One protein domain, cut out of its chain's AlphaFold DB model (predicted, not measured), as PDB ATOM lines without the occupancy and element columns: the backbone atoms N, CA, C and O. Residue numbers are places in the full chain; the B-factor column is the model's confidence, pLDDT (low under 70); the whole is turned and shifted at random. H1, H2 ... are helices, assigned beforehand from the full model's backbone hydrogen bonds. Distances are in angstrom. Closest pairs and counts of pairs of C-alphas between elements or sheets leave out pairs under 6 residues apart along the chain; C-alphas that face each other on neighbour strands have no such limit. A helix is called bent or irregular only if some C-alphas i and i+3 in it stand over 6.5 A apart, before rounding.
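What this domain is: This is residues 10 to 76 of the 209 residues of an uncharacterized protein of Thermoleophilia bacterium (UniProt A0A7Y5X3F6). Two longer helices, H4 and H5, make a helical hairpin that meets near H4 residues 57 to 58 and opens from there as a V, and the short helix H1 packs over one side of it, touching both. Two one-turn helices, H2 and H3, lie on the far side of H4 from H5, and a long stretch with no named element, residues 31 to 46, folds back from H3 to the beginning of H4. The printed part has 67 residues with five named helices, in the order H1, H2, H3, H4, H5, and no named strand; the class is all helix. The whole is compact, with a radius of gyration of the C-alphas of 11.0 A and spans of 29 by 24 by 15 A.

How they stand to each other: The longest helix, H5, residues 62 to 75, is irregular: C-alphas 63 and 66 are 7.0 A apart, and its line is a rough one. H4, residues 47 to 59, touches H5 with residues 57 to 58 alone, and H5 touches H4 with residues 65 to 69 alone; the closest C-alphas, those of Leu 57 and Arg 65, are 5.4 A apart. This hairpin has a shallow tilt of 34.9 degrees, only just short of steep, opposite ways. H1, residues 10 to 16, touches H5 at a steep tilt of 48 degrees, opposite ways, with the C-alphas of Ala 10 and Ala 69 closest at 5.0 A. H1 also touches H4, which meets it with residues 53 to 58 alone; their lines are about perpendicular at 80 degrees, and the C-alphas of Ala 13 and Val 54 are closest at 5.8 A. H2, residues 20 to 23, only just touches H4, with 3 pairs of C-alphas within 8 A, the closest those of Trp 22 and Ser 58 at 6.3 A. H3, residues 27 to 30, only just touches H2, with 3 such pairs and only at the corner; the C-alphas of Trp 22 and Arg 28 are closest at 5.3 A. H3 is close to but not clearly touching H4, and H3 and H5 are apart. Every O i to N i+4 pair is within hydrogen-bond range in H1 and H4, and 8 of 10 in H5; H2 and H3 are too short for such a pair.

Where its parts are: H5 measures 21.0 A from first to last C-alpha, from (14.004, -30.782, 33.064) to (17.236, -45.950, 47.296). H4 measures 18.7 A, H1 10.0 A, H3 5.6 A and H2 5.4 A. C-alpha 10, where H1 begins, is at (16.285, -43.718, 35.177).

The domain as a whole: The two C-alphas farthest apart, those of His 26 and Asp 74, are 31.2 A apart. The printed part has no cut. The link from H3 to H4, 16 residues, is long; the other links are tight. The mean pLDDT of the printed part is 85.8, and residues 30 to 40 are under 70.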
ATOM      1  N   ALA A  10      16.385 -45.161  34.965       93.44
ATOM      2  CA  ALA A  10      16.285 -43.718  35.177       93.44
ATOM      3  C   ALA A  10      16.254 -42.925  33.857       93.44
ATOM      4  O   ALA A  10      15.426 -42.020  33.697       93.44
ATOM      5  N   ASP A  11      17.110 -43.277  32.889       92.56
ATOM      6  CA  ASP A  11      17.122 -42.645  31.566       92.56
ATOM      7  C   ASP A  11      15.812 -42.920  30.814       92.56
ATOM      8  O   ASP A  11      15.241 -42.006  30.208       92.56
ATOM      9  N   VAL A  12      15.303 -44.155  30.891       91.62
ATOM     10  CA  VAL A  12      14.026 -44.535  30.270       91.62
ATOM     11  C   VAL A  12      12.866 -43.753  30.890       91.62
ATOM     12  O   VAL A  12      12.075 -43.157  30.155       91.62
ATOM     13  N   ALA A  13      12.786 -43.675  32.221       92.31
ATOM     14  CA  ALA A  13      11.742 -42.922  32.918       92.31
ATOM     15  C   ALA A  13      11.750 -41.436  32.515       92.31
ATOM     16  O   ALA A  13      10.705 -40.854  32.206       92.31
ATOM     17  N   CYS A  14      12.941 -40.832  32.429       93.81
ATOM     18  CA  CYS A  14      13.111 -39.446  31.994       93.81
ATOM     19  C   CYS A  14      12.684 -39.210  30.538       93.81
ATOM     20  O   CYS A  14      12.181 -38.129  30.218       93.81
ATOM     21  N   GLU A  15      12.900 -40.177  29.645       91.25
ATOM     22  CA  GLU A  15      12.435 -40.108  28.259       91.25
ATOM     23  C   GLU A  15      10.907 -40.192  28.178       91.25
ATOM     24  O   GLU A  15      10.275 -39.357  27.524       91.25
ATOM     25  N   LEU A  16      10.304 -41.149  28.890       90.50
ATOM     26  CA  LEU A  16       8.852 -41.312  28.952       90.50
ATOM     27  C   LEU A  16       8.171 -40.043  29.481       90.50
ATOM     28  O   LEU A  16       7.192 -39.593  28.887       90.50
ATOM     29  N   ALA A  17       8.748 -39.400  30.498       91.81
ATOM     30  CA  ALA A  17       8.247 -38.166  31.108       91.81
ATOM     31  C   ALA A  17       8.246 -36.940  30.168       91.81
ATOM     32  O   ALA A  17       7.733 -35.872  30.513       91.81
ATOM     33  N   ARG A  18       8.858 -37.035  28.980       90.88
ATOM     34  CA  ARG A  18       8.838 -35.966  27.960       90.88
ATOM     35  C   ARG A  18       7.684 -36.106  26.973       90.88
ATOM     36  O   ARG A  18       7.451 -35.185  26.189       90.88
ATOM     37  N   ARG A  19       6.988 -37.244  26.974       89.06
ATOM     38  CA  ARG A  19       5.918 -37.524  26.014       89.06
ATOM     39  C   ARG A  19       4.731 -36.588  26.220       89.06
ATOM     40  O   ARG A  19       4.428 -36.175  27.335       89.06
ATOM     41  N   ARG A  20       4.035 -36.289  25.119       85.50
ATOM     42  CA  ARG A  20       2.875 -35.384  25.107       85.50
ATOM     43  C   ARG A  20       1.736 -35.862  26.007       85.50
ATOM     44  O   ARG A  20       1.068 -35.013  26.575       85.50
ATOM     45  N   PHE A  21       1.567 -37.177  26.153       86.56
ATOM     46  CA  PHE A  21       0.568 -37.793  27.032       86.56
ATOM     47  C   PHE A  21       0.546 -37.150  28.428       86.56
ATOM     48  O   PHE A  21      -0.498 -36.731  28.894       86.56
ATOM     49  N   TRP A  22       1.713 -36.938  29.039       85.81
ATOM     50  CA  TRP A  22       1.821 -36.394  30.399       85.81
ATOM     51  C   TRP A  22       1.487 -34.904  30.534       85.81
ATOM     52  O   TRP A  22       1.426 -34.376  31.644       85.81
ATOM     53  N   ARG A  23       1.311 -34.207  29.408       80.56
ATOM     54  CA  ARG A  23       0.855 -32.812  29.379       80.56
ATOM     55  C   ARG A  23      -0.661 -32.702  29.308       80.56
ATOM     56  O   ARG A  23      -1.172 -31.611  29.520       80.56
ATOM     57  N   ASP A  24      -1.346 -33.786  28.961       82.81
ATOM     58  CA  ASP A  24      -2.798 -33.829  28.962       82.81
ATOM     59  C   ASP A  24      -3.279 -34.115  30.386       82.81
ATOM     60  O   ASP A  24      -2.885 -35.101  31.011       82.81
ATOM     61  N   GLU A  25      -4.063 -33.193  30.931       73.19
ATOM     62  CA  GLU A  25      -4.410 -33.194  32.347       73.19
ATOM     63  C   GLU A  25      -5.420 -34.274  32.719       73.19
ATOM     64  O   GLU A  25      -5.390 -34.781  33.839       73.19
ATOM     65  N   HIS A  26      -6.272 -34.654  31.769       71.38
ATOM     66  CA  HIS A  26      -7.281 -35.682  31.968       71.38
ATOM     67  C   HIS A  26      -6.673 -37.073  31.749       71.38
ATOM     68  O   HIS A  26      -6.801 -37.969  32.586       71.38
ATOM     69  N   GLU A  27      -5.930 -37.241  30.655       77.06
ATOM     70  CA  GLU A  27      -5.323 -38.526  30.297       77.06
ATOM     71  C   GLU A  27      -4.255 -38.973  31.304       77.06
ATOM     72  O   GLU A  27      -4.149 -40.163  31.593       77.06
ATOM     73  N   ARG A  28      -3.486 -38.050  31.904       77.50
ATOM     74  CA  ARG A  28      -2.402 -38.411  32.838       77.50
ATOM     75  C   ARG A  28      -2.880 -39.071  34.139       77.50
ATOM     76  O   ARG A  28      -2.069 -39.724  34.797       77.50
ATOM     77  N   LEU A  29      -4.145 -38.874  34.523       78.00
ATOM     78  CA  LEU A  29      -4.702 -39.353  35.796       78.00
ATOM     79  C   LEU A  29      -5.527 -40.636  35.648       78.00
ATOM     80  O   LEU A  29      -5.500 -41.465  36.550       78.00
ATOM     81  N   ILE A  30      -6.244 -40.787  34.532       68.38
ATOM     82  CA  ILE A  30      -7.235 -41.863  34.324       68.38
ATOM     83  C   ILE A  30      -6.835 -42.763  33.137       68.38
ATOM     84  O   ILE A  30      -7.233 -43.920  33.034       68.38
ATOM     85  N   GLY A  31      -6.023 -42.240  32.216       68.12
ATOM     86  CA  GLY A  31      -5.596 -42.937  31.012       68.12
ATOM     87  C   GLY A  31      -4.358 -43.809  31.216       68.12
ATOM     88  O   GLY A  31      -3.582 -43.671  32.162       68.12
ATOM     89  N   SER A  32      -4.126 -44.699  30.253       67.81
ATOM     90  CA  SER A  32      -2.859 -45.419  30.100       67.81
ATOM     91  C   SER A  32      -2.135 -44.888  28.862       67.81
ATOM     92  O   SER A  32      -2.777 -44.748  27.819       67.81
ATOM     93  N   PRO A  33      -0.817 -44.607  28.918       66.19
ATOM     94  CA  PRO A  33      -0.078 -44.191  27.731       66.19
ATOM     95  C   PRO A  33      -0.253 -45.213  26.589       66.19
ATOM     96  O   PRO A  33      -0.168 -46.409  26.859       66.19
ATOM     97  N   PRO A  34      -0.418 -44.798  25.316       62.31
ATOM     98  CA  PRO A  34      -0.705 -45.715  24.202       62.31
ATOM     99  C   PRO A  34       0.314 -46.853  23.980       62.31
ATOM    100  O   PRO A  34      -0.018 -47.850  23.350       62.31
ATOM    101  N   ASP A  35       1.535 -46.722  24.516       62.09
ATOM    102  CA  ASP A  35       2.610 -47.727  24.429       62.09
ATOM    103  C   ASP A  35       2.820 -48.514  25.747       62.09
ATOM    104  O   ASP A  35       3.847 -49.167  25.961       62.09
ATOM    105  N   TRP A  36       1.865 -48.426  26.672       62.22
ATOM    106  CA  TRP A  36       1.809 -49.185  27.921       62.22
ATOM    107  C   TRP A  36       1.013 -50.484  27.687       62.22
ATOM    108  O   TRP A  36      -0.000 -50.412  26.992       62.22
ATOM    109  N   PRO A  37       1.415 -51.681  28.176       55.22
ATOM    110  CA  PRO A  37       2.370 -51.999  29.254       55.22
ATOM    111  C   PRO A  37       3.836 -52.217  28.832       55.22
ATOM    112  O   PRO A  37       4.696 -52.437  29.686       55.22
ATOM    113  N   GLY A  38       4.166 -52.117  27.539       59.34
ATOM    114  CA  GLY A  38       5.537 -52.324  27.045       59.34
ATOM    115  C   GLY A  38       6.570 -51.341  27.613       59.34
ATOM    116  O   GLY A  38       7.748 -51.673  27.702       59.34
ATOM    117  N   ALA A  39       6.128 -50.156  28.043       61.19
ATOM    118  CA  ALA A  39       6.966 -49.120  28.646       61.19
ATOM    119  C   ALA A  39       7.270 -49.312  30.149       61.19
ATOM    120  O   ALA A  39       8.196 -48.673  30.641       61.19
ATOM    121  N   ALA A  40       6.540 -50.177  30.869       66.44
ATOM    122  CA  ALA A  40       6.812 -50.477  32.283       66.44
ATOM    123  C   ALA A  40       7.947 -51.500  32.453       66.44
ATOM    124  O   ALA A  40       8.727 -51.424  33.400       66.44
ATOM    125  N   LEU A  41       8.077 -52.430  31.499       73.88
ATOM    126  CA  LEU A  41       9.062 -53.513  31.539       73.88
ATOM    127  C   LEU A  41      10.523 -53.021  31.668       73.88
ATOM    128  O   LEU A  41      11.248 -53.568  32.493       73.88
ATOM    129  N   PRO A  42      10.973 -51.976  30.941       83.31
ATOM    130  CA  PRO A  42      12.336 -51.459  31.074       83.31
ATOM    131  C   PRO A  42      12.567 -50.645  32.357       83.31
ATOM    132  O   PRO A  42      13.705 -50.283  32.643       83.31
ATOM    133  N   LEU A  43      11.504 -50.309  33.097       87.56
ATOM    134  CA  LEU A  43      11.596 -49.588  34.366       87.56
ATOM    135  C   LEU A  43      11.772 -50.534  35.559       87.56
ATOM    136  O   LEU A  43      12.111 -50.071  36.639       87.56
ATOM    137  N   ASP A  44      11.553 -51.840  35.374       87.06
ATOM    138  CA  ASP A  44      11.562 -52.836  36.456       87.06
ATOM    139  C   ASP A  44      10.597 -52.476  37.610       87.06
ATOM    140  O   ASP A  44      10.868 -52.695  38.790       87.06
ATOM    141  N   LEU A  45       9.453 -51.880  37.275       86.75
ATOM    142  CA  LEU A  45       8.417 -51.429  38.207       86.75
ATOM    143  C   LEU A  45       7.068 -52.042  37.825       86.75
ATOM    144  O   LEU A  45       6.826 -52.365  36.659       86.75
ATOM    145  N   ASP A  46       6.161 -52.161  38.797       85.50
ATOM    146  CA  ASP A  46       4.766 -52.451  38.473       85.50
ATOM    147  C   ASP A  46       4.118 -51.273  37.735       85.50
ATOM    148  O   ASP A  46       4.560 -50.131  37.842       85.50
ATOM    149  N   GLU A  47       3.066 -51.555  36.968       86.00
ATOM    150  CA  GLU A  47       2.432 -50.568  36.095       86.00
ATOM    151  C   GLU A  47       1.944 -49.317  36.843       86.00
ATOM    152  O   GLU A  47       2.130 -48.212  36.334       86.00
ATOM    153  N   ALA A  48       1.362 -49.465  38.037       88.62
ATOM    154  CA  ALA A  48       0.852 -48.327  38.794       88.62
ATOM    155  C   ALA A  48       2.002 -47.428  39.263       88.62
ATOM    156  O   ALA A  48       1.975 -46.215  39.052       88.62
ATOM    157  N   LEU A  49       3.047 -48.024  39.844       91.06
ATOM    158  CA  LEU A  49       4.203 -47.273  40.331       91.06
ATOM    159  C   LEU A  49       5.026 -46.656  39.195       91.06
ATOM    160  O   LEU A  49       5.473 -45.514  39.299       91.06
ATOM    161  N   ALA A  50       5.191 -47.374  38.086       90.94
ATOM    162  CA  ALA A  50       5.836 -46.856  36.889       90.94
ATOM    163  C   ALA A  50       5.078 -45.644  36.322       90.94
ATOM    164  O   ALA A  50       5.701 -44.640  35.976       90.94
ATOM    165  N   HIS A  51       3.743 -45.702  36.267       90.94
ATOM    166  CA  HIS A  51       2.914 -44.568  35.849       90.94
ATOM    167  C   HIS A  51       3.111 -43.367  36.780       90.94
ATOM    168  O   HIS A  51       3.362 -42.258  36.310       90.94
ATOM    169  N   ALA A  52       3.074 -43.596  38.093       93.69
ATOM    170  CA  ALA A  52       3.253 -42.565  39.112       93.69
ATOM    171  C   ALA A  52       4.632 -41.894  39.048       93.69
ATOM    172  O   ALA A  52       4.727 -40.667  39.060       93.69
ATOM    173  N   LEU A  53       5.705 -42.680  38.917       94.81
ATOM    174  CA  LEU A  53       7.061 -42.155  38.777       94.81
ATOM    175  C   LEU A  53       7.177 -41.265  37.536       94.81
ATOM    176  O   LEU A  53       7.700 -40.153  37.614       94.81
ATOM    177  N   VAL A  54       6.683 -41.728  36.385       94.12
ATOM    178  CA  VAL A  54       6.775 -40.958  35.139       94.12
ATOM    179  C   VAL A  54       5.916 -39.689  35.206       94.12
ATOM    180  O   VAL A  54       6.361 -38.643  34.726       94.12
ATOM    181  N   LEU A  55       4.748 -39.747  35.855       93.31
ATOM    182  CA  LEU A  55       3.911 -38.582  36.140       93.31
ATOM    183  C   LEU A  55       4.653 -37.546  36.995       93.31
ATOM    184  O   LEU A  55       4.694 -36.372  36.637       93.31
ATOM    185  N   VAL A  56       5.292 -37.962  38.090       95.81
ATOM    186  CA  VAL A  56       6.091 -37.058  38.936       95.81
ATOM    187  C   VAL A  56       7.214 -36.419  38.117       95.81
ATOM    188  O   VAL A  56       7.356 -35.195  38.079       95.81
ATOM    189  N   LEU A  57       7.979 -37.228  37.379       96.56
ATOM    190  CA  LEU A  57       9.075 -36.741  36.540       96.56
ATOM    191  C   LEU A  57       8.606 -35.773  35.448       96.56
ATOM    192  O   LEU A  57       9.369 -34.887  35.051       96.56
ATOM    193  N   SER A  58       7.384 -35.917  34.929       94.31
ATOM    194  CA  SER A  58       6.877 -35.009  33.899       94.31
ATOM    195  C   SER A  58       6.594 -33.611  34.440       94.31
ATOM    196  O   SER A  58       6.706 -32.655  33.668       94.31
ATOM    197  N   GLN A  59       6.299 -33.493  35.741       93.56
ATOM    198  CA  GLN A  59       6.056 -32.218  36.426       93.56
ATOM    199  C   GLN A  59       7.335 -31.523  36.887       93.56
ATOM    200  O   GLN A  59       7.383 -30.298  36.973       93.56
ATOM    201  N   LEU A  60       8.408 -32.279  37.127       94.81
ATOM    202  CA  LEU A  60       9.671 -31.685  37.545       94.81
ATOM    203  C   LEU A  60      10.335 -30.868  36.416       94.81
ATOM    204  O   LEU A  60      10.274 -31.249  35.229       94.81
ATOM    205  N   PRO A  61      11.068 -29.788  36.766       94.75
ATOM    206  CA  PRO A  61      11.948 -29.093  35.836       94.75
ATOM    207  C   PRO A  61      12.912 -30.065  35.152       94.75
ATOM    208  O   PRO A  61      13.416 -30.995  35.780       94.75
ATOM    209  N   ALA A  62      13.210 -29.845  33.867       94.06
ATOM    210  CA  ALA A  62      14.004 -30.782  33.064       94.06
ATOM    211  C   ALA A  62      15.365 -31.143  33.694       94.06
ATOM    212  O   ALA A  62      15.791 -32.293  33.591       94.06
ATOM    213  N   ALA A  63      16.010 -30.184  34.368       95.69
ATOM    214  CA  ALA A  63      17.285 -30.380  35.056       95.69
ATOM    215  C   ALA A  63      17.189 -31.305  36.287       95.69
ATOM    216  O   ALA A  63      18.170 -31.956  36.630       95.69
ATOM    217  N   SER A  64      16.017 -31.401  36.922       96.69
ATOM    218  CA  SER A  64      15.809 -32.155  38.166       96.69
ATOM    219  C   SER A  64      15.345 -33.596  37.941       96.69
ATOM    220  O   SER A  64      15.446 -34.417  38.846       96.69
ATOM    221  N   ARG A  65      14.857 -33.931  36.739       96.88
ATOM    222  CA  ARG A  65      14.256 -35.247  36.444       96.88
ATOM    223  C   ARG A  65      15.235 -36.397  36.634       96.88
ATOM    224  O   ARG A  65      14.915 -37.375  37.294       96.88
ATOM    225  N   ARG A  66      16.431 -36.266  36.057       96.56
ATOM    226  CA  ARG A  66      17.451 -37.316  36.111       96.56
ATOM    227  C   ARG A  66      17.970 -37.539  37.538       96.56
ATOM    228  O   ARG A  66      17.864 -38.676  37.980       96.56
ATOM    229  N   PRO A  67      18.406 -36.502  38.284       97.56
ATOM    230  CA  PRO A  67      18.799 -36.674  39.684       97.56
ATOM    231  C   PRO A  67      17.703 -37.302  40.554       97.56
ATOM    232  O   PRO A  67      17.995 -38.140  41.399       97.56
ATOM    233  N   PHE A  68      16.437 -36.930  40.336       98.25
ATOM    234  CA  PHE A  68      15.311 -37.519  41.061       98.25
ATOM    235  C   PHE A  68      15.135 -39.009  40.739       98.25
ATOM    236  O   PHE A  68      14.989 -39.824  41.644       98.25
ATOM    237  N   ALA A  69      15.153 -39.370  39.451       97.00
ATOM    238  CA  ALA A  69      15.009 -40.756  39.019       97.00
ATOM    239  C   ALA A  69      16.171 -41.627  39.523       97.00
ATOM    240  O   ALA A  69      15.929 -42.716  40.030       97.00
ATOM    241  N   GLU A  70      17.409 -41.140  39.426       96.56
ATOM    242  CA  GLU A  70      18.595 -41.820  39.966       96.56
ATOM    243  C   GLU A  70      18.444 -42.048  41.477       96.56
ATOM    244  O   GLU A  70      18.537 -43.184  41.925       96.56
ATOM    245  N   ALA A  71      18.061 -41.020  42.244       97.38
ATOM    246  CA  ALA A  71      17.831 -41.156  43.684       97.38
ATOM    247  C   ALA A  71      16.731 -42.175  44.038       97.38
ATOM    248  O   ALA A  71      16.853 -42.888  45.034       97.38
ATOM    249  N   PHE A  72      15.665 -42.265  43.234       96.31
ATOM    250  CA  PHE A  72      14.625 -43.281  43.407       96.31
ATOM    251  C   PHE A  72      15.173 -44.696  43.214       96.31
ATOM    252  O   PHE A  72      14.976 -45.541  44.084       96.31
ATOM    253  N   TYR A  73      15.884 -44.951  42.115       94.00
ATOM    254  CA  TYR A  73      16.429 -46.282  41.841       94.00
ATOM    255  C   TYR A  73      17.572 -46.663  42.792       94.00
ATOM    256  O   TYR A  73      17.641 -47.820  43.195       94.00
ATOM    257  N   ASP A  74      18.407 -45.709  43.214       94.19
ATOM    258  CA  ASP A  74      19.494 -45.942  44.174       94.19
ATOM    259  C   ASP A  74      18.968 -46.305  45.572       94.19
ATOM    260  O   ASP A  74      19.559 -47.124  46.277       94.19
ATOM    261  N   ALA A  75      17.849 -45.703  45.990       93.62
ATOM    262  CA  ALA A  75      17.236 -45.950  47.296       93.62
ATOM    263  C   ALA A  75      16.298 -47.172  47.319       93.62
ATOM    264  O   ALA A  75      15.825 -47.574  48.391       93.62
ATOM    265  N   ARG A  76      15.990 -47.744  46.153       90.44
ATOM    266  CA  ARG A  76      15.051 -48.854  46.015       90.44
ATOM    267  C   ARG A  76      15.671 -50.162  46.501       90.44
ATOM    268  O   ARG A  76      16.756 -50.560  46.087       90.44
TER     269      ARG A  76